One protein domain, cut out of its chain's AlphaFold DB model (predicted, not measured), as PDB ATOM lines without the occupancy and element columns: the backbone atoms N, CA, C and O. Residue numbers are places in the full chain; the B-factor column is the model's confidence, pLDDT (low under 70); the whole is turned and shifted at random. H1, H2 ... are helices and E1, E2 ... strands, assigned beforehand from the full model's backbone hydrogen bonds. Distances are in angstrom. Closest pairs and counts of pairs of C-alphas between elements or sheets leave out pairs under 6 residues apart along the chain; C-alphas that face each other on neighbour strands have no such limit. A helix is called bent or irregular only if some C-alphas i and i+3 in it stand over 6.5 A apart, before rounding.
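What this domain is: This is residues 2 to 116 of the 156 residues of the protein "Archaeosortase A" of Methanoregula sp (UniProt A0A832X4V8). One long helix, H3, makes the long axis, and a helix folds back along each of its two ends: H2 beside its first half and H4 beside its last part, so that H3 is shared by two helical hairpins. Near the H4 end, a small three-stranded sheet grazes the last residues of H3, and the short helix H1 packs on H3 close by. The printed part has 115 residues, with four named helices and three named strands in the order H1 E1 E2 E3 H2 H3 H4; the sheet runs E1 E2 E3, antiparallel throughout, and the class is mostly helix. The whole is loose, with a radius of gyration of the C-alphas of 17.4 A, and elongated, spanning 53 by 30 by 21 A.

Where its parts are: Find C-alpha 2 at (47.155, 44.434, -24.528), where H1 begins; it holds residues 2 to 6. Read on to the strands E1, residues 12 to 15, E2, residues 18 to 21, and E3, residues 24 to 27, which measure 9.3 A, 10.1 A and 9.8 A. H2, residues 35 to 47, is 18.1 A long. From C-alpha 53 at (14.462, 32.172, -21.777), H3 runs 44.4 A to residue 83. H4, residues 99 to 116, is 24.3 A long and ends at C-alpha 116 at (33.815, 38.580, -6.109); it is neither bent nor irregular, but only just: C-alphas 106 and 109 are 6.3 A apart.

How they stand to each other: Start from H3, the hub, which touches three helices. With residues 73 to 80 alone it touches H1, where the closest C-alphas, of Val 4 and Ala 76, are 6.3 A apart. E1, E2 and E3 form a meander, each strand the antiparallel neighbour of the one before. Look for N 12 and O 20 at 2.8 A between E1 and E2, and for N 19 and O 26 at 2.9 A between E2 and E3. H3 only grazes this sheet, with its residues 79 to 83. H2 and H3 form a helical hairpin at a shallow tilt of 23 degrees, opposite ways; H3 touches H2 with residues 56 to 68 alone, and the closest C-alphas, of Ile 38 and Ala 64, are 5.4 A apart. H3 and H4 form another, at a shallow tilt of 24 degrees, opposite ways; H3 touches H4 with residues 74 to 82 alone, closest at the C-alphas of Val 78 and Ala 104, 5.5 A. H2 and H4 are apart. Each O i to N i+4 pair is within hydrogen-bond range in H1 and H2, against 26 of 27 in H3 and 10 of 14 in H4.

The domain as a whole: The C-alphas farthest apart, of Gly 23 and Cys 50, are 54.0 A from each other. The printed part has no cut. The link from H3 to H4, residues 84 to 98, is long. The mean pLDDT of the printed part is 77.5; look for values under 70 at residues 2 to 13, 16 to 17, 21 to 24, 26 to 34, 50 and 95 to 98.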
ATOM      1  N   THR A   2      47.539  43.004 -24.552       63.47
ATOM      2  CA  THR A   2      47.155  44.434 -24.528       63.47
ATOM      3  C   THR A   2      46.989  45.010 -23.120       63.47
ATOM      4  O   THR A   2      47.415  46.127 -22.875       63.47
ATOM      5  N   ILE A   3      46.437  44.237 -22.178       64.75
ATOM      6  CA  ILE A   3      46.289  44.664 -20.775       64.75
ATOM      7  C   ILE A   3      47.642  44.758 -20.056       64.75
ATOM      8  O   ILE A   3      47.867  45.710 -19.328       64.75
ATOM      9  N   VAL A   4      48.558  43.814 -20.282       62.06
ATOM     10  CA  VAL A   4      49.886  43.807 -19.640       62.06
ATOM     11  C   VAL A   4      50.758  44.934 -20.200       62.06
ATOM     12  O   VAL A   4      51.363  45.682 -19.441       62.06
ATOM     13  N   THR A   5      50.717  45.144 -21.516       66.06
ATOM     14  CA  THR A   5      51.389  46.273 -22.172       66.06
ATOM     15  C   THR A   5      50.789  47.619 -21.764       66.06
ATOM     16  O   THR A   5      51.524  48.581 -21.564       66.06
ATOM     17  N   ALA A   6      49.469  47.695 -21.561       67.75
ATOM     18  CA  ALA A   6      48.817  48.892 -21.023       67.75
ATOM     19  C   ALA A   6      49.201  49.186 -19.562       67.75
ATOM     20  O   ALA A   6      49.105  50.331 -19.130       67.75
ATOM     21  N   LEU A   7      49.655  48.178 -18.812       62.31
ATOM     22  CA  LEU A   7      50.157  48.315 -17.444       62.31
ATOM     23  C   LEU A   7      51.658  48.665 -17.383       62.31
ATOM     24  O   LEU A   7      52.207  48.739 -16.288       62.31
ATOM     25  N   GLY A   8      52.311  48.914 -18.527       62.31
ATOM     26  CA  GLY A   8      53.709  49.369 -18.603       62.31
ATOM     27  C   GLY A   8      54.758  48.255 -18.653       62.31
ATOM     28  O   GLY A   8      55.949  48.538 -18.569       62.31
ATOM     29  N   TYR A   9      54.323  47.004 -18.805       66.19
ATOM     30  CA  TYR A   9      55.184  45.825 -18.869       66.19
ATOM     31  C   TYR A   9      55.400  45.391 -20.327       66.19
ATOM     32  O   TYR A   9      54.482  45.468 -21.151       66.19
ATOM     33  N   HIS A  10      56.612  44.939 -20.665       68.19
ATOM     34  CA  HIS A  10      57.013  44.584 -22.035       68.19
ATOM     35  C   HIS A  10      57.370  43.093 -22.144       68.19
ATOM     36  O   HIS A  10      58.532  42.746 -22.365       68.19
ATOM     37  N   PRO A  11      56.378  42.194 -22.019       68.69
ATOM     38  CA  PRO A  11      56.623  40.768 -22.130       68.69
ATOM     39  C   PRO A  11      57.093  40.366 -23.535       68.69
ATOM     40  O   PRO A  11      56.538  40.808 -24.544       68.69
ATOM     41  N   ALA A  12      58.080  39.475 -23.603       69.19
ATOM     42  CA  ALA A  12      58.539  38.840 -24.832       69.19
ATOM     43  C   ALA A  12      57.815  37.502 -25.055       69.19
ATOM     44  O   ALA A  12      57.533  36.755 -24.116       69.19
ATOM     45  N   TRP A  13      57.521  37.188 -26.315       64.06
ATOM     46  CA  TRP A  13      56.963  35.893 -26.702       64.06
ATOM     47  C   TRP A  13      58.086  34.868 -26.848       64.06
ATOM     48  O   TRP A  13      58.988  35.068 -27.660       64.06
ATOM     49  N   TYR A  14      58.012  33.767 -26.096       70.25
ATOM     50  CA  TYR A  14      58.908  32.621 -26.283       70.25
ATOM     51  C   TYR A  14      58.208  31.464 -27.006       70.25
ATOM     52  O   TYR A  14      58.797  30.832 -27.878       70.25
ATOM     53  N   ALA A  15      56.927  31.229 -26.704       76.69
ATOM     54  CA  ALA A  15      56.071  30.269 -27.404       76.69
ATOM     55  C   ALA A  15      54.614  30.760 -27.424       76.69
ATOM     56  O   ALA A  15      54.281  31.734 -26.756       76.69
ATOM     57  N   TRP A  16      53.736  30.083 -28.173       68.06
ATOM     58  CA  TRP A  16      52.311  30.440 -28.311       68.06
ATOM     59  C   TRP A  16      51.541  30.467 -26.975       68.06
ATOM     60  O   TRP A  16      50.495  31.106 -26.874       68.06
ATOM     61  N   ASP A  17      52.071  29.798 -25.959       67.56
ATOM     62  CA  ASP A  17      51.554  29.686 -24.601       67.56
ATOM     63  C   ASP A  17      52.524  30.207 -23.533       67.56
ATOM     64  O   ASP A  17      52.136  30.265 -22.372       67.56
ATOM     65  N   ILE A  18      53.752  30.609 -23.883       71.50
ATOM     66  CA  ILE A  18      54.789  31.002 -22.914       71.50
ATOM     67  C   ILE A  18      55.172  32.466 -23.099       71.50
ATOM     68  O   ILE A  18      55.690  32.876 -24.144       71.50
ATOM     69  N   ILE A  19      54.969  33.230 -22.027       72.00
ATOM     70  CA  ILE A  19      55.345  34.633 -21.920       72.00
ATOM     71  C   ILE A  19      56.570  34.758 -21.025       72.00
ATOM     72  O   ILE A  19      56.617  34.159 -19.950       72.00
ATOM     73  N   VAL A  20      57.534  35.567 -21.465       71.38
ATOM     74  CA  VAL A  20      58.753  35.854 -20.713       71.38
ATOM     75  C   VAL A  20      58.801  37.313 -20.303       71.38
ATOM     76  O   VAL A  20      58.665  38.208 -21.133       71.38
ATOM     77  N   GLU A  21      59.045  37.548 -19.021       66.62
ATOM     78  CA  GLU A  21      59.339  38.871 -18.476       66.62
ATOM     79  C   GLU A  21      60.365  38.732 -17.346       66.62
ATOM     80  O   GLU A  21      60.281  37.798 -16.552       66.62
ATOM     81  N   ASN A  22      61.385  39.600 -17.322       63.28
ATOM     82  CA  ASN A  22      62.504  39.551 -16.363       63.28
ATOM     83  C   ASN A  22      63.195  38.173 -16.215       63.28
ATOM     84  O   ASN A  22      63.725  37.851 -15.159       63.28
ATOM     85  N   GLY A  23      63.217  37.356 -17.275       63.47
ATOM     86  CA  GLY A  23      63.860  36.033 -17.265       63.47
ATOM     87  C   GLY A  23      62.994  34.889 -16.727       63.47
ATOM     88  O   GLY A  23      63.454  33.748 -16.722       63.47
ATOM     89  N   PHE A  24      61.740  35.155 -16.347       64.69
ATOM     90  CA  PHE A  24      60.792  34.127 -15.916       64.69
ATOM     91  C   PHE A  24      59.889  33.681 -17.059       64.69
ATOM     92  O   PHE A  24      59.279  34.502 -17.742       64.69
ATOM     93  N   TYR A  25      59.790  32.365 -17.236       70.44
ATOM     94  CA  TYR A  25      58.959  31.723 -18.248       70.44
ATOM     95  C   TYR A  25      57.630  31.321 -17.619       70.44
ATOM     96  O   TYR A  25      57.562  30.352 -16.869       70.44
ATOM     97  N   ASN A  26      56.565  32.048 -17.945       67.50
ATOM     98  CA  ASN A  26      55.230  31.741 -17.450       67.50
ATOM     99  C   ASN A  26      54.362  31.198 -18.582       67.50
ATOM    100  O   ASN A  26      54.142  31.865 -19.596       67.50
ATOM    101  N   GLN A  27      53.845  29.985 -18.388       67.56
ATOM    102  CA  GLN A  27      52.911  29.356 -19.314       67.56
ATOM    103  C   GLN A  27      51.472  29.791 -18.997       67.56
ATOM    104  O   GLN A  27      50.987  29.632 -17.874       67.56
ATOM    105  N   ILE A  28      50.757  30.318 -19.989       65.06
ATOM    106  CA  ILE A  28      49.327  30.605 -19.897       65.06
ATOM    107  C   ILE A  28      48.561  29.301 -20.094       65.06
ATOM    108  O   ILE A  28      48.355  28.830 -21.212       65.06
ATOM    109  N   ILE A  29      48.055  28.749 -18.997       64.50
ATOM    110  CA  ILE A  29      47.183  27.578 -19.036       64.50
ATOM    111  C   ILE A  29      45.734  28.047 -19.221       64.50
ATOM    112  O   ILE A  29      45.120  28.593 -18.310       64.50
ATOM    113  N   LEU A  30      45.134  27.779 -20.385       55.88
ATOM    114  CA  LEU A  30      43.708  28.052 -20.639       55.88
ATOM    115  C   LEU A  30      42.753  27.276 -19.704       55.88
ATOM    116  O   LEU A  30      41.561  27.561 -19.672       55.88
ATOM    117  N   GLY A  31      43.237  26.305 -18.930       51.88
ATOM    118  CA  GLY A  31      42.442  25.533 -17.968       51.88
ATOM    119  C   GLY A  31      42.034  26.295 -16.699       51.88
ATOM    120  O   GLY A  31      40.978  26.008 -16.147       51.88
ATOM    121  N   CYS A  32      42.791  27.307 -16.257       58.72
ATOM    122  CA  CYS A  32      42.425  28.142 -15.100       58.72
ATOM    123  C   CYS A  32      41.488  29.307 -15.474       58.72
ATOM    124  O   CYS A  32      41.378  30.294 -14.742       58.72
ATOM    125  N   THR A  33      40.833  29.203 -16.635       61.56
ATOM    126  CA  THR A  33      40.016  30.260 -17.221       61.56
ATOM    127  C   THR A  33      38.654  30.401 -16.559       61.56
ATOM    128  O   THR A  33      38.053  29.451 -16.057       61.56
ATOM    129  N   GLY A  34      38.099  31.608 -16.677       65.81
ATOM    130  CA  GLY A  34      36.740  31.940 -16.257       65.81
ATOM    131  C   GLY A  34      35.644  31.112 -16.939       65.81
ATOM    132  O   GLY A  34      34.486  31.288 -16.596       65.81
ATOM    133  N   ILE A  35      35.968  30.195 -17.860       80.19
ATOM    134  CA  ILE A  35      35.008  29.318 -18.541       80.19
ATOM    135  C   ILE A  35      34.267  28.432 -17.536       80.19
ATOM    136  O   ILE A  35      33.046  28.338 -17.621       80.19
ATOM    137  N   LEU A  36      34.963  27.837 -16.556       82.94
ATOM    138  CA  LEU A  36      34.304  27.045 -15.509       82.94
ATOM    139  C   LEU A  36      33.327  27.913 -14.703       82.94
ATOM    140  O   LEU A  36      32.190  27.512 -14.467       82.94
ATOM    141  N   ALA A  37      33.745  29.125 -14.331       83.19
ATOM    142  CA  ALA A  37      32.892  30.062 -13.608       83.19
ATOM    143  C   ALA A  37      31.670  30.481 -14.445       83.19
ATOM    144  O   ALA A  37      30.552  30.497 -13.934       83.19
ATOM    145  N   ILE A  38      31.858  30.756 -15.739       88.12
ATOM    146  CA  ILE A  38      30.778  31.080 -16.679       88.12
ATOM    147  C   ILE A  38      29.813  29.899 -16.802       88.12
ATOM    148  O   ILE A  38      28.607  30.105 -16.720       88.12
ATOM    149  N   ALA A  39      30.322  28.673 -16.951       87.94
ATOM    150  CA  ALA A  39      29.507  27.467 -17.050       87.94
ATOM    151  C   ALA A  39      28.681  27.231 -15.777       87.94
ATOM    152  O   ALA A  39      27.475  26.999 -15.864       87.94
ATOM    153  N   MET A  40      29.298  27.363 -14.598       87.44
ATOM    154  CA  MET A  40      28.618  27.228 -13.305       87.44
ATOM    155  C   MET A  40      27.518  28.282 -13.139       87.44
ATOM    156  O   MET A  40      26.375  27.946 -12.835       87.44
ATOM    157  N   VAL A  41      27.823  29.557 -13.396       88.06
ATOM    158  CA  VAL A  41      26.853  30.653 -13.245       88.06
ATOM    159  C   VAL A  41      25.737  30.565 -14.289       88.06
ATOM    160  O   VAL A  41      24.568  30.759 -13.953       88.06
ATOM    161  N   ALA A  42      26.057  30.214 -15.536       88.75
ATOM    162  CA  ALA A  42      25.060  29.982 -16.576       88.75
ATOM    163  C   ALA A  42      24.129  28.817 -16.214       88.75
ATOM    164  O   ALA A  42      22.919  28.941 -16.395       88.75
ATOM    165  N   GLY A  43      24.663  27.730 -15.644       87.44
ATOM    166  CA  GLY A  43      23.874  26.609 -15.131       87.44
ATOM    167  C   GLY A  43      22.898  27.031 -14.031       87.44
ATOM    168  O   GLY A  43      21.710  26.716 -14.107       87.44
ATOM    169  N   VAL A  44      23.361  27.824 -13.058       86.94
ATOM    170  CA  VAL A  44      22.507  28.360 -11.983       86.94
ATOM    171  C   VAL A  44      21.394  29.254 -12.542       86.94
ATOM    172  O   VAL A  44      20.235  29.102 -12.161       86.94
ATOM    173  N   ILE A  45      21.699  30.157 -13.482       86.44
ATOM    174  CA  ILE A  45      20.686  31.039 -14.094       86.44
ATOM    175  C   ILE A  45      19.699  30.235 -14.959       86.44
ATOM    176  O   ILE A  45      18.498  30.522 -14.973       86.44
ATOM    177  N   ALA A  46      20.180  29.209 -15.666       85.69
ATOM    178  CA  ALA A  46      19.342  28.319 -16.461       85.69
ATOM    179  C   ALA A  46      18.346  27.535 -15.592       85.69
ATOM    180  O   ALA A  46      17.199  27.356 -16.011       85.69
ATOM    181  N   GLY A  47      18.750  27.149 -14.377       83.69
ATOM    182  CA  GLY A  47      17.933  26.420 -13.405       83.69
ATOM    183  C   GLY A  47      16.744  27.195 -12.830       83.69
ATOM    184  O   GLY A  47      15.823  26.571 -12.315       83.69
ATOM    185  N   VAL A  48      16.703  28.529 -12.954       83.69
ATOM    186  CA  VAL A  48      15.625  29.355 -12.379       83.69
ATOM    187  C   VAL A  48      14.283  29.072 -13.075       83.69
ATOM    188  O   VAL A  48      14.140  29.394 -14.260       83.69
ATOM    189  N   PRO A  49      13.268  28.522 -12.385       70.88
ATOM    190  CA  PRO A  49      12.035  28.066 -13.032       70.88
ATOM    191  C   PRO A  49      11.136  29.215 -13.519       70.88
ATOM    192  O   PRO A  49      10.500  29.103 -14.562       70.88
ATOM    193  N   CYS A  50      11.130  30.355 -12.825       66.31
ATOM    194  CA  CYS A  50      10.177  31.447 -13.068       66.31
ATOM    195  C   CYS A  50      10.626  32.493 -14.110       66.31
ATOM    196  O   CYS A  50       9.968  33.519 -14.273       66.31
ATOM    197  N   ALA A  51      11.756  32.289 -14.799       76.06
ATOM    198  CA  ALA A  51      12.298  33.260 -15.753       76.06
ATOM    199  C   ALA A  51      12.143  32.798 -17.212       76.06
ATOM    200  O   ALA A  51      12.561  31.698 -17.574       76.06
ATOM    201  N   THR A  52      11.616  33.670 -18.081       85.25
ATOM    202  CA  THR A  52      11.585  33.458 -19.538       85.25
ATOM    203  C   THR A  52      13.002  33.272 -20.087       85.25
ATOM    204  O   THR A  52      13.936  33.936 -19.633       85.25
ATOM    205  N   ILE A  53      13.166  32.431 -21.117       83.06
ATOM    206  CA  ILE A  53      14.462  32.172 -21.777       83.06
ATOM    207  C   ILE A  53      15.155  33.482 -22.190       83.06
ATOM    208  O   ILE A  53      16.346  33.649 -21.948       83.06
ATOM    209  N   GLN A  54      14.403  34.451 -22.717       85.06
ATOM    210  CA  GLN A  54      14.923  35.772 -23.092       85.06
ATOM    211  C   GLN A  54      15.556  36.516 -21.906       85.06
ATOM    212  O   GLN A  54      16.654  37.052 -22.030       85.06
ATOM    213  N   LYS A  55      14.909  36.495 -20.732       84.38
ATOM    214  CA  LYS A  55      15.426  37.121 -19.507       84.38
ATOM    215  C   LYS A  55      16.668  36.393 -18.989       84.38
ATOM    216  O   LYS A  55      17.601  37.042 -18.532       84.38
ATOM    217  N   LYS A  56      16.709  35.060 -19.100       84.75
ATOM    218  CA  LYS A  56      17.886  34.253 -18.738       84.75
ATOM    219  C   LYS A  56      19.088  34.606 -19.611       84.75
ATOM    220  O   LYS A  56      20.142  34.932 -19.078       84.75
ATOM    221  N   VAL A  57      18.921  34.619 -20.934       87.38
ATOM    222  CA  VAL A  57      19.994  34.974 -21.879       87.38
ATOM    223  C   VAL A  57      20.456  36.418 -21.673       87.38
ATOM    224  O   VAL A  57      21.659  36.664 -21.628       87.38
ATOM    225  N   ALA A  58      19.523  37.351 -21.460       88.44
ATOM    226  CA  ALA A  58      19.836  38.756 -21.203       88.44
ATOM    227  C   ALA A  58      20.668  38.980 -19.929       88.44
ATOM    228  O   ALA A  58      21.379  39.976 -19.847       88.44
ATOM    229  N   VAL A  59      20.610  38.068 -18.950       88.00
ATOM    230  CA  VAL A  59      21.448  38.120 -17.741       88.00
ATOM    231  C   VAL A  59      22.737  37.312 -17.905       88.00
ATOM    232  O   VAL A  59      23.795  37.774 -17.487       88.00
ATOM    233  N   ILE A  60      22.689  36.140 -18.547       89.75
ATOM    234  CA  ILE A  60      23.871  35.290 -18.756       89.75
ATOM    235  C   ILE A  60      24.923  36.005 -19.604       89.75
ATOM    236  O   ILE A  60      26.094  35.970 -19.242       89.75
ATOM    237  N   LEU A  61      24.536  36.672 -20.697       90.25
ATOM    238  CA  LEU A  61      25.491  37.331 -21.596       90.25
ATOM    239  C   LEU A  61      26.387  38.373 -20.893       90.25
ATOM    240  O   LEU A  61      27.611  38.237 -20.961       90.25
ATOM    241  N   PRO A  62      25.834  39.398 -20.211       90.75
ATOM    242  CA  PRO A  62      26.654  40.409 -19.552       90.75
ATOM    243  C   PRO A  62      27.465  39.829 -18.390       90.75
ATOM    244  O   PRO A  62      28.606  40.233 -18.184       90.75
ATOM    245  N   VAL A  63      26.922  38.847 -17.663       90.06
ATOM    246  CA  VAL A  63      27.642  38.171 -16.573       90.06
ATOM    247  C   VAL A  63      28.809  37.347 -17.111       90.06
ATOM    248  O   VAL A  63      29.899  37.390 -16.545       90.06
ATOM    249  N   ALA A  64      28.615  36.640 -18.224       89.75
ATOM    250  CA  ALA A  64      29.668  35.869 -18.865       89.75
ATOM    251  C   ALA A  64      30.797  36.774 -19.369       89.75
ATOM    252  O   ALA A  64      31.971  36.483 -19.140       89.75
ATOM    253  N   LEU A  65      30.444  37.904 -19.991       89.44
ATOM    254  CA  LEU A  65      31.414  38.904 -20.429       89.44
ATOM    255  C   LEU A  65      32.192  39.492 -19.243       89.44
ATOM    256  O   LEU A  65      33.418  39.579 -19.295       89.44
ATOM    257  N   LEU A  66      31.497  39.847 -18.160       89.81
ATOM    258  CA  LEU A  66      32.112  40.356 -16.936       89.81
ATOM    259  C   LEU A  66      33.111  39.344 -16.354       89.81
ATOM    260  O   LEU A  66      34.263  39.692 -16.103       89.81
ATOM    261  N   LEU A  67      32.694  38.085 -16.196       89.00
ATOM    262  CA  LEU A  67      33.540  37.000 -15.689       89.00
ATOM    263  C   LEU A  67      34.775  36.772 -16.563       89.00
ATOM    264  O   LEU A  67      35.869  36.558 -16.041       89.00
ATOM    265  N   PHE A  68      34.617  36.848 -17.883       86.62
ATOM    266  CA  PHE A  68      35.726  36.719 -18.819       86.62
ATOM    267  C   PHE A  68      36.760  37.838 -18.638       86.62
ATOM    268  O   PHE A  68      37.958  37.565 -18.529       86.62
ATOM    269  N   VAL A  69      36.301  39.088 -18.547       86.00
ATOM    270  CA  VAL A  69      37.169  40.258 -18.363       86.00
ATOM    271  C   VAL A  69      37.898  40.200 -17.018       86.00
ATOM    272  O   VAL A  69      39.116  40.362 -16.973       86.00
ATOM    273  N   LEU A  70      37.190  39.901 -15.925       86.12
ATOM    274  CA  LEU A  70      37.797  39.743 -14.599       86.12
ATOM    275  C   LEU A  70      38.819  38.611 -14.554       86.12
ATOM    276  O   LEU A  70      39.871  38.759 -13.936       86.12
ATOM    277  N   ASN A  71      38.553  37.500 -15.238       85.94
ATOM    278  CA  ASN A  71      39.521  36.419 -15.326       85.94
ATOM    279  C   ASN A  71      40.798  36.852 -16.061       85.94
ATOM    280  O   ASN A  71      41.899  36.486 -15.654       85.94
ATOM    281  N   LEU A  72      40.670  37.656 -17.120       82.12
ATOM    282  CA  LEU A  72      41.833  38.187 -17.822       82.12
ATOM    283  C   LEU A  72      42.666  39.106 -16.914       82.12
ATOM    284  O   LEU A  72      43.893  39.008 -16.914       82.12
ATOM    285  N   PHE A  73      42.013  39.929 -16.088       83.44
ATOM    286  CA  PHE A  73      42.689  40.722 -15.058       83.44
ATOM    287  C   PHE A  73      43.359  39.858 -13.988       83.44
ATOM    288  O   PHE A  73      44.488  40.154 -13.610       83.44
ATOM    289  N   ARG A  74      42.718  38.774 -13.535       83.81
ATOM    290  CA  ARG A  74      43.306  37.828 -12.574       83.81
ATOM    291  C   ARG A  74      44.610  37.243 -13.111       83.81
ATOM    292  O   ARG A  74      45.624  37.287 -12.425       83.81
ATOM    293  N   VAL A  75      44.588  36.714 -14.335       79.75
ATOM    294  CA  VAL A  75      45.774  36.104 -14.957       79.75
ATOM    295  C   VAL A  75      46.880  37.142 -15.150       79.75
ATOM    296  O   VAL A  75      48.028  36.870 -14.814       79.75
ATOM    297  N   ALA A  76      46.541  38.345 -15.625       80.00
ATOM    298  CA  ALA A  76      47.509  39.429 -15.780       80.00
ATOM    299  C   ALA A  76      48.111  39.875 -14.435       80.00
ATOM    300  O   ALA A  76      49.319  40.062 -14.341       80.00
ATOM    301  N   GLY A  77      47.288  40.011 -13.393       81.62
ATOM    302  CA  GLY A  77      47.728  40.416 -12.059       81.62
ATOM    303  C   GLY A  77      48.640  39.384 -11.400       81.62
ATOM    304  O   GLY A  77      49.686  39.751 -10.876       81.62
ATOM    305  N   VAL A  78      48.296  38.093 -11.486       80.25
ATOM    306  CA  VAL A  78      49.161  37.009 -10.992       80.25
ATOM    307  C   VAL A  78      50.487  36.995 -11.750       80.25
ATOM    308  O   VAL A  78      51.534  36.908 -11.121       80.25
ATOM    309  N   PHE A  79      50.457  37.140 -13.077       77.44
ATOM    310  CA  PHE A  79      51.671  37.199 -13.892       77.44
ATOM    311  C   PHE A  79      52.590  38.355 -13.470       77.44
ATOM    312  O   PHE A  79      53.760  38.125 -13.191       77.44
ATOM    313  N   ILE A  80      52.061  39.575 -13.339       78.06
ATOM    314  CA  ILE A  80      52.841  40.749 -12.913       78.06
ATOM    315  C   ILE A  80      53.403  40.561 -11.499       78.06
ATOM    316  O   ILE A  80      54.556  40.914 -11.248       78.06
ATOM    317  N   ALA A  81      52.608  40.011 -10.579       79.94
ATOM    318  CA  ALA A  81      53.024  39.811  -9.195       79.94
ATOM    319  C   ALA A  81      54.141  38.765  -9.063       79.94
ATOM    320  O   ALA A  81      55.046  38.940  -8.247       79.94
ATOM    321  N   VAL A  82      54.100  37.709  -9.882       76.31
ATOM    322  CA  VAL A  82      55.156  36.690  -9.950       76.31
ATOM    323  C   VAL A  82      56.415  37.259 -10.609       76.31
ATOM    324  O   VAL A  82      57.486  37.152 -10.025       76.31
ATOM    325  N   SER A  83      56.301  37.934 -11.758       73.56
ATOM    326  CA  SER A  83      57.455  38.486 -12.492       73.56
ATOM    327  C   SER A  83      58.203  39.600 -11.744       73.56
ATOM    328  O   SER A  83      59.380  39.836 -12.010       73.56
ATOM    329  N   ASN A  84      57.534  40.314 -10.833       75.56
ATOM    330  CA  ASN A  84      58.133  41.380 -10.019       75.56
ATOM    331  C   ASN A  84      58.402  40.967  -8.569       75.56
ATOM    332  O   ASN A  84      58.707  41.840  -7.758       75.56
ATOM    333  N   HIS A  85      58.271  39.682  -8.226       75.25
ATOM    334  CA  HIS A  85      58.648  39.187  -6.903       75.25
ATOM    335  C   HIS A  85      57.952  39.904  -5.730       75.25
ATOM    336  O   HIS A  85      58.549  40.186  -4.691       75.25
ATOM    337  N   TRP A  86      56.660  40.224  -5.871       78.25
ATOM    338  CA  TRP A  86      55.934  41.004  -4.855       78.25
ATOM    339  C   TRP A  86      55.846  40.317  -3.483       78.25
ATOM    340  O   TRP A  86      55.590  40.988  -2.484       78.25
ATOM    341  N   PHE A  87      56.044  38.997  -3.423       79.25
ATOM    342  CA  PHE A  87      55.857  38.180  -2.225       79.25
ATOM    343  C   PHE A  87      57.140  37.481  -1.753       79.25
ATOM    344  O   PHE A  87      57.055  36.587  -0.914       79.25
ATOM    345  N   ASP A  88      58.320  37.929  -2.200       74.69
ATOM    346  CA  ASP A  88      59.628  37.398  -1.768       74.69
ATOM    347  C   ASP A  88      59.843  37.483  -0.247       74.69
ATOM    348  O   ASP A  88      60.584  36.696   0.337       74.69
ATOM    349  N   ALA A  89      59.194  38.445   0.413       73.88
ATOM    350  CA  ALA A  89      59.293  38.642   1.858       73.88
ATOM    351  C   ALA A  89      58.414  37.680   2.682       73.88
ATOM    352  O   ALA A  89      58.490  37.692   3.913       73.88
ATOM    353  N   LEU A  90      57.546  36.889   2.041       77.00
ATOM    354  CA  LEU A  90      56.643  35.968   2.728       77.00
ATOM    355  C   LEU A  90      57.275  34.577   2.886       77.00
ATOM    356  O   LEU A  90      58.061  34.152   2.041       77.00
ATOM    357  N   PRO A  91      56.932  33.844   3.963       78.12
ATOM    358  CA  PRO A  91      57.446  32.498   4.170       78.12
ATOM    359  C   PRO A  91      57.020  31.584   3.022       78.12
ATOM    360  O   PRO A  91      55.879  31.670   2.565       78.12
ATOM    361  N   ASP A  92      57.939  30.718   2.588       78.00
ATOM    362  CA  ASP A  92      57.710  29.720   1.546       78.00
ATOM    363  C   ASP A  92      57.030  28.470   2.136       78.00
ATOM    364  O   ASP A  92      57.680  27.704   2.855       78.00
ATOM    365  N   PRO A  93      55.731  28.234   1.859       72.88
ATOM    366  CA  PRO A  93      55.047  27.031   2.304       72.88
ATOM    367  C   PRO A  93      55.215  25.861   1.322       72.88
ATOM    368  O   PRO A  93      54.818  24.746   1.656       72.88
ATOM    369  N   THR A  94      55.755  26.085   0.119       71.12
ATOM    370  CA  THR A  94      55.917  25.037  -0.898       71.12
ATOM    371  C   THR A  94      57.245  24.301  -0.753       71.12
ATOM    372  O   THR A  94      57.355  23.164  -1.209       71.12
ATOM    373  N   GLY A  95      58.239  24.906  -0.090       65.31
ATOM    374  CA  GLY A  95      59.547  24.291   0.171       65.31
ATOM    375  C   GLY A  95      60.379  24.064  -1.095       65.31
ATOM    376  O   GLY A  95      61.355  23.316  -1.071       65.31
ATOM    377  N   THR A  96      59.973  24.688  -2.202       67.81
ATOM    378  CA  THR A  96      60.591  24.585  -3.529       67.81
ATOM    379  C   THR A  96      61.440  25.808  -3.876       67.81
ATOM    380  O   THR A  96      62.128  25.773  -4.891       67.81
ATOM    381  N   GLY A  97      61.424  26.862  -3.049       65.81
ATOM    382  CA  GLY A  97      62.215  28.083  -3.232       65.81
ATOM    383  C   GLY A  97      61.480  29.235  -3.927       65.81
ATOM    384  O   GLY A  97      62.009  30.338  -3.944       65.81
ATOM    385  N   ASP A  98      60.261  29.010  -4.434       69.25
ATOM    386  CA  ASP A  98      59.454  30.001  -5.165       69.25
ATOM    387  C   ASP A  98      58.069  30.187  -4.515       69.25
ATOM    388  O   ASP A  98      57.046  29.674  -4.978       69.25
ATOM    389  N   ALA A  99      58.019  30.975  -3.436       78.75
ATOM    390  CA  ALA A  99      56.783  31.268  -2.700       78.75
ATOM    391  C   ALA A  99      55.814  32.196  -3.465       78.75
ATOM    392  O   ALA A  99      54.610  32.217  -3.191       78.75
ATOM    393  N   ASN A 100      56.320  32.972  -4.431       78.00
ATOM    394  CA  ASN A 100      55.557  34.020  -5.116       78.00
ATOM    395  C   ASN A 100      54.323  33.497  -5.837       78.00
ATOM    396  O   ASN A 100      53.251  34.097  -5.743       78.00
ATOM    397  N   PHE A 101      54.462  32.373  -6.544       76.38
ATOM    398  CA  PHE A 101      53.343  31.789  -7.271       76.38
ATOM    399  C   PHE A 101      52.232  31.347  -6.312       76.38
ATOM    400  O   PHE A 101      51.059  31.620  -6.566       76.38
ATOM    401  N   PHE A 102      52.597  30.734  -5.183       81.12
ATOM    402  CA  PHE A 102      51.640  30.293  -4.172       81.12
ATOM    403  C   PHE A 102      50.855  31.472  -3.586       81.12
ATOM    404  O   PHE A 102      49.623  31.463  -3.590       81.12
ATOM    405  N   TRP A 103      51.548  32.516  -3.131       83.31
ATOM    406  CA  TRP A 103      50.894  33.681  -2.533       83.31
ATOM    407  C   TRP A 103      50.048  34.457  -3.547       83.31
ATOM    408  O   TRP A 103      48.908  34.823  -3.248       83.31
ATOM    409  N   ALA A 104      50.554  34.650  -4.767       83.62
ATOM    410  CA  ALA A 104      49.831  35.360  -5.814       83.62
ATOM    411  C   ALA A 104      48.586  34.589  -6.283       83.62
ATOM    412  O   ALA A 104      47.496  35.162  -6.341       83.62
ATOM    413  N   HIS A 105      48.724  33.299  -6.616       81.81
ATOM    414  CA  HIS A 105      47.648  32.514  -7.225       81.81
ATOM    415  C   HIS A 105      46.675  31.919  -6.205       81.81
ATOM    416  O   HIS A 105      45.463  32.085  -6.359       81.81
ATOM    417  N   ASN A 106      47.198  31.225  -5.194       82.19
ATOM    418  CA  ASN A 106      46.399  30.370  -4.310       82.19
ATOM    419  C   ASN A 106      45.822  31.146  -3.129       82.19
ATOM    420  O   ASN A 106      44.802  30.758  -2.571       82.19
ATOM    421  N   VAL A 107      46.475  32.235  -2.721       85.75
ATOM    422  CA  VAL A 107      46.003  33.036  -1.587       85.75
ATOM    423  C   VAL A 107      45.280  34.274  -2.086       85.75
ATOM    424  O   VAL A 107      44.071  34.396  -1.908       85.75
ATOM    425  N   ILE A 108      45.988  35.195  -2.739       86.31
ATOM    426  CA  ILE A 108      45.415  36.509  -3.049       86.31
ATOM    427  C   ILE A 108      44.394  36.426  -4.178       86.31
ATOM    428  O   ILE A 108      43.260  36.886  -4.018       86.31
ATOM    429  N   ALA A 109      44.764  35.838  -5.315       85.69
ATOM    430  CA  ALA A 109      43.858  35.770  -6.455       85.69
ATOM    431  C   ALA A 109      42.616  34.915  -6.158       85.69
ATOM    432  O   ALA A 109      41.530  35.234  -6.642       85.69
ATOM    433  N   GLU A 110      42.754  33.855  -5.362       86.44
ATOM    434  CA  GLU A 110      41.632  33.000  -4.971       86.44
ATOM    435  C   GLU A 110      40.732  33.666  -3.920       86.44
ATOM    436  O   GLU A 110      39.511  33.673  -4.081       86.44
ATOM    437  N   ALA A 111      41.303  34.341  -2.915       87.44
ATOM    438  CA  ALA A 111      40.521  35.112  -1.946       87.44
ATOM    439  C   ALA A 111      39.694  36.216  -2.626       87.44
ATOM    440  O   ALA A 111      38.500  36.365  -2.354       87.44
ATOM    441  N   LEU A 112      40.301  36.956  -3.561       87.38
ATOM    442  CA  LEU A 112      39.597  37.968  -4.351       87.38
ATOM    443  C   LEU A 112      38.490  37.350  -5.215       87.38
ATOM    444  O   LEU A 112      37.401  37.921  -5.309       87.38
ATOM    445  N   ALA A 113      38.728  36.176  -5.808       85.69
ATOM    446  CA  ALA A 113      37.723  35.472  -6.600       85.69
ATOM    447  C   ALA A 113      36.517  35.033  -5.753       85.69
ATOM    448  O   ALA A 113      35.378  35.182  -6.197       85.69
ATOM    449  N   ILE A 114      36.741  34.554  -4.526       88.38
ATOM    450  CA  ILE A 114      35.667  34.177  -3.596       88.38
ATOM    451  C   ILE A 114      34.825  35.400  -3.223       88.38
ATOM    452  O   ILE A 114      33.596  35.357  -3.326       88.38
ATOM    453  N   LEU A 115      35.464  36.509  -2.836       90.12
ATOM    454  CA  LEU A 115      34.762  37.754  -2.503       90.12
ATOM    455  C   LEU A 115      33.935  38.265  -3.686       90.12
ATOM    456  O   LEU A 115      32.773  38.648  -3.525       90.12
ATOM    457  N   PHE A 116      34.512  38.216  -4.886       89.00
ATOM    458  CA  PHE A 116      33.815  38.580  -6.109       89.00
ATOM    459  C   PHE A 116      32.612  37.668  -6.380       89.00
ATOM    460  O   PHE A 116      31.536  38.162  -6.713       89.00
TER     461      PHE A 116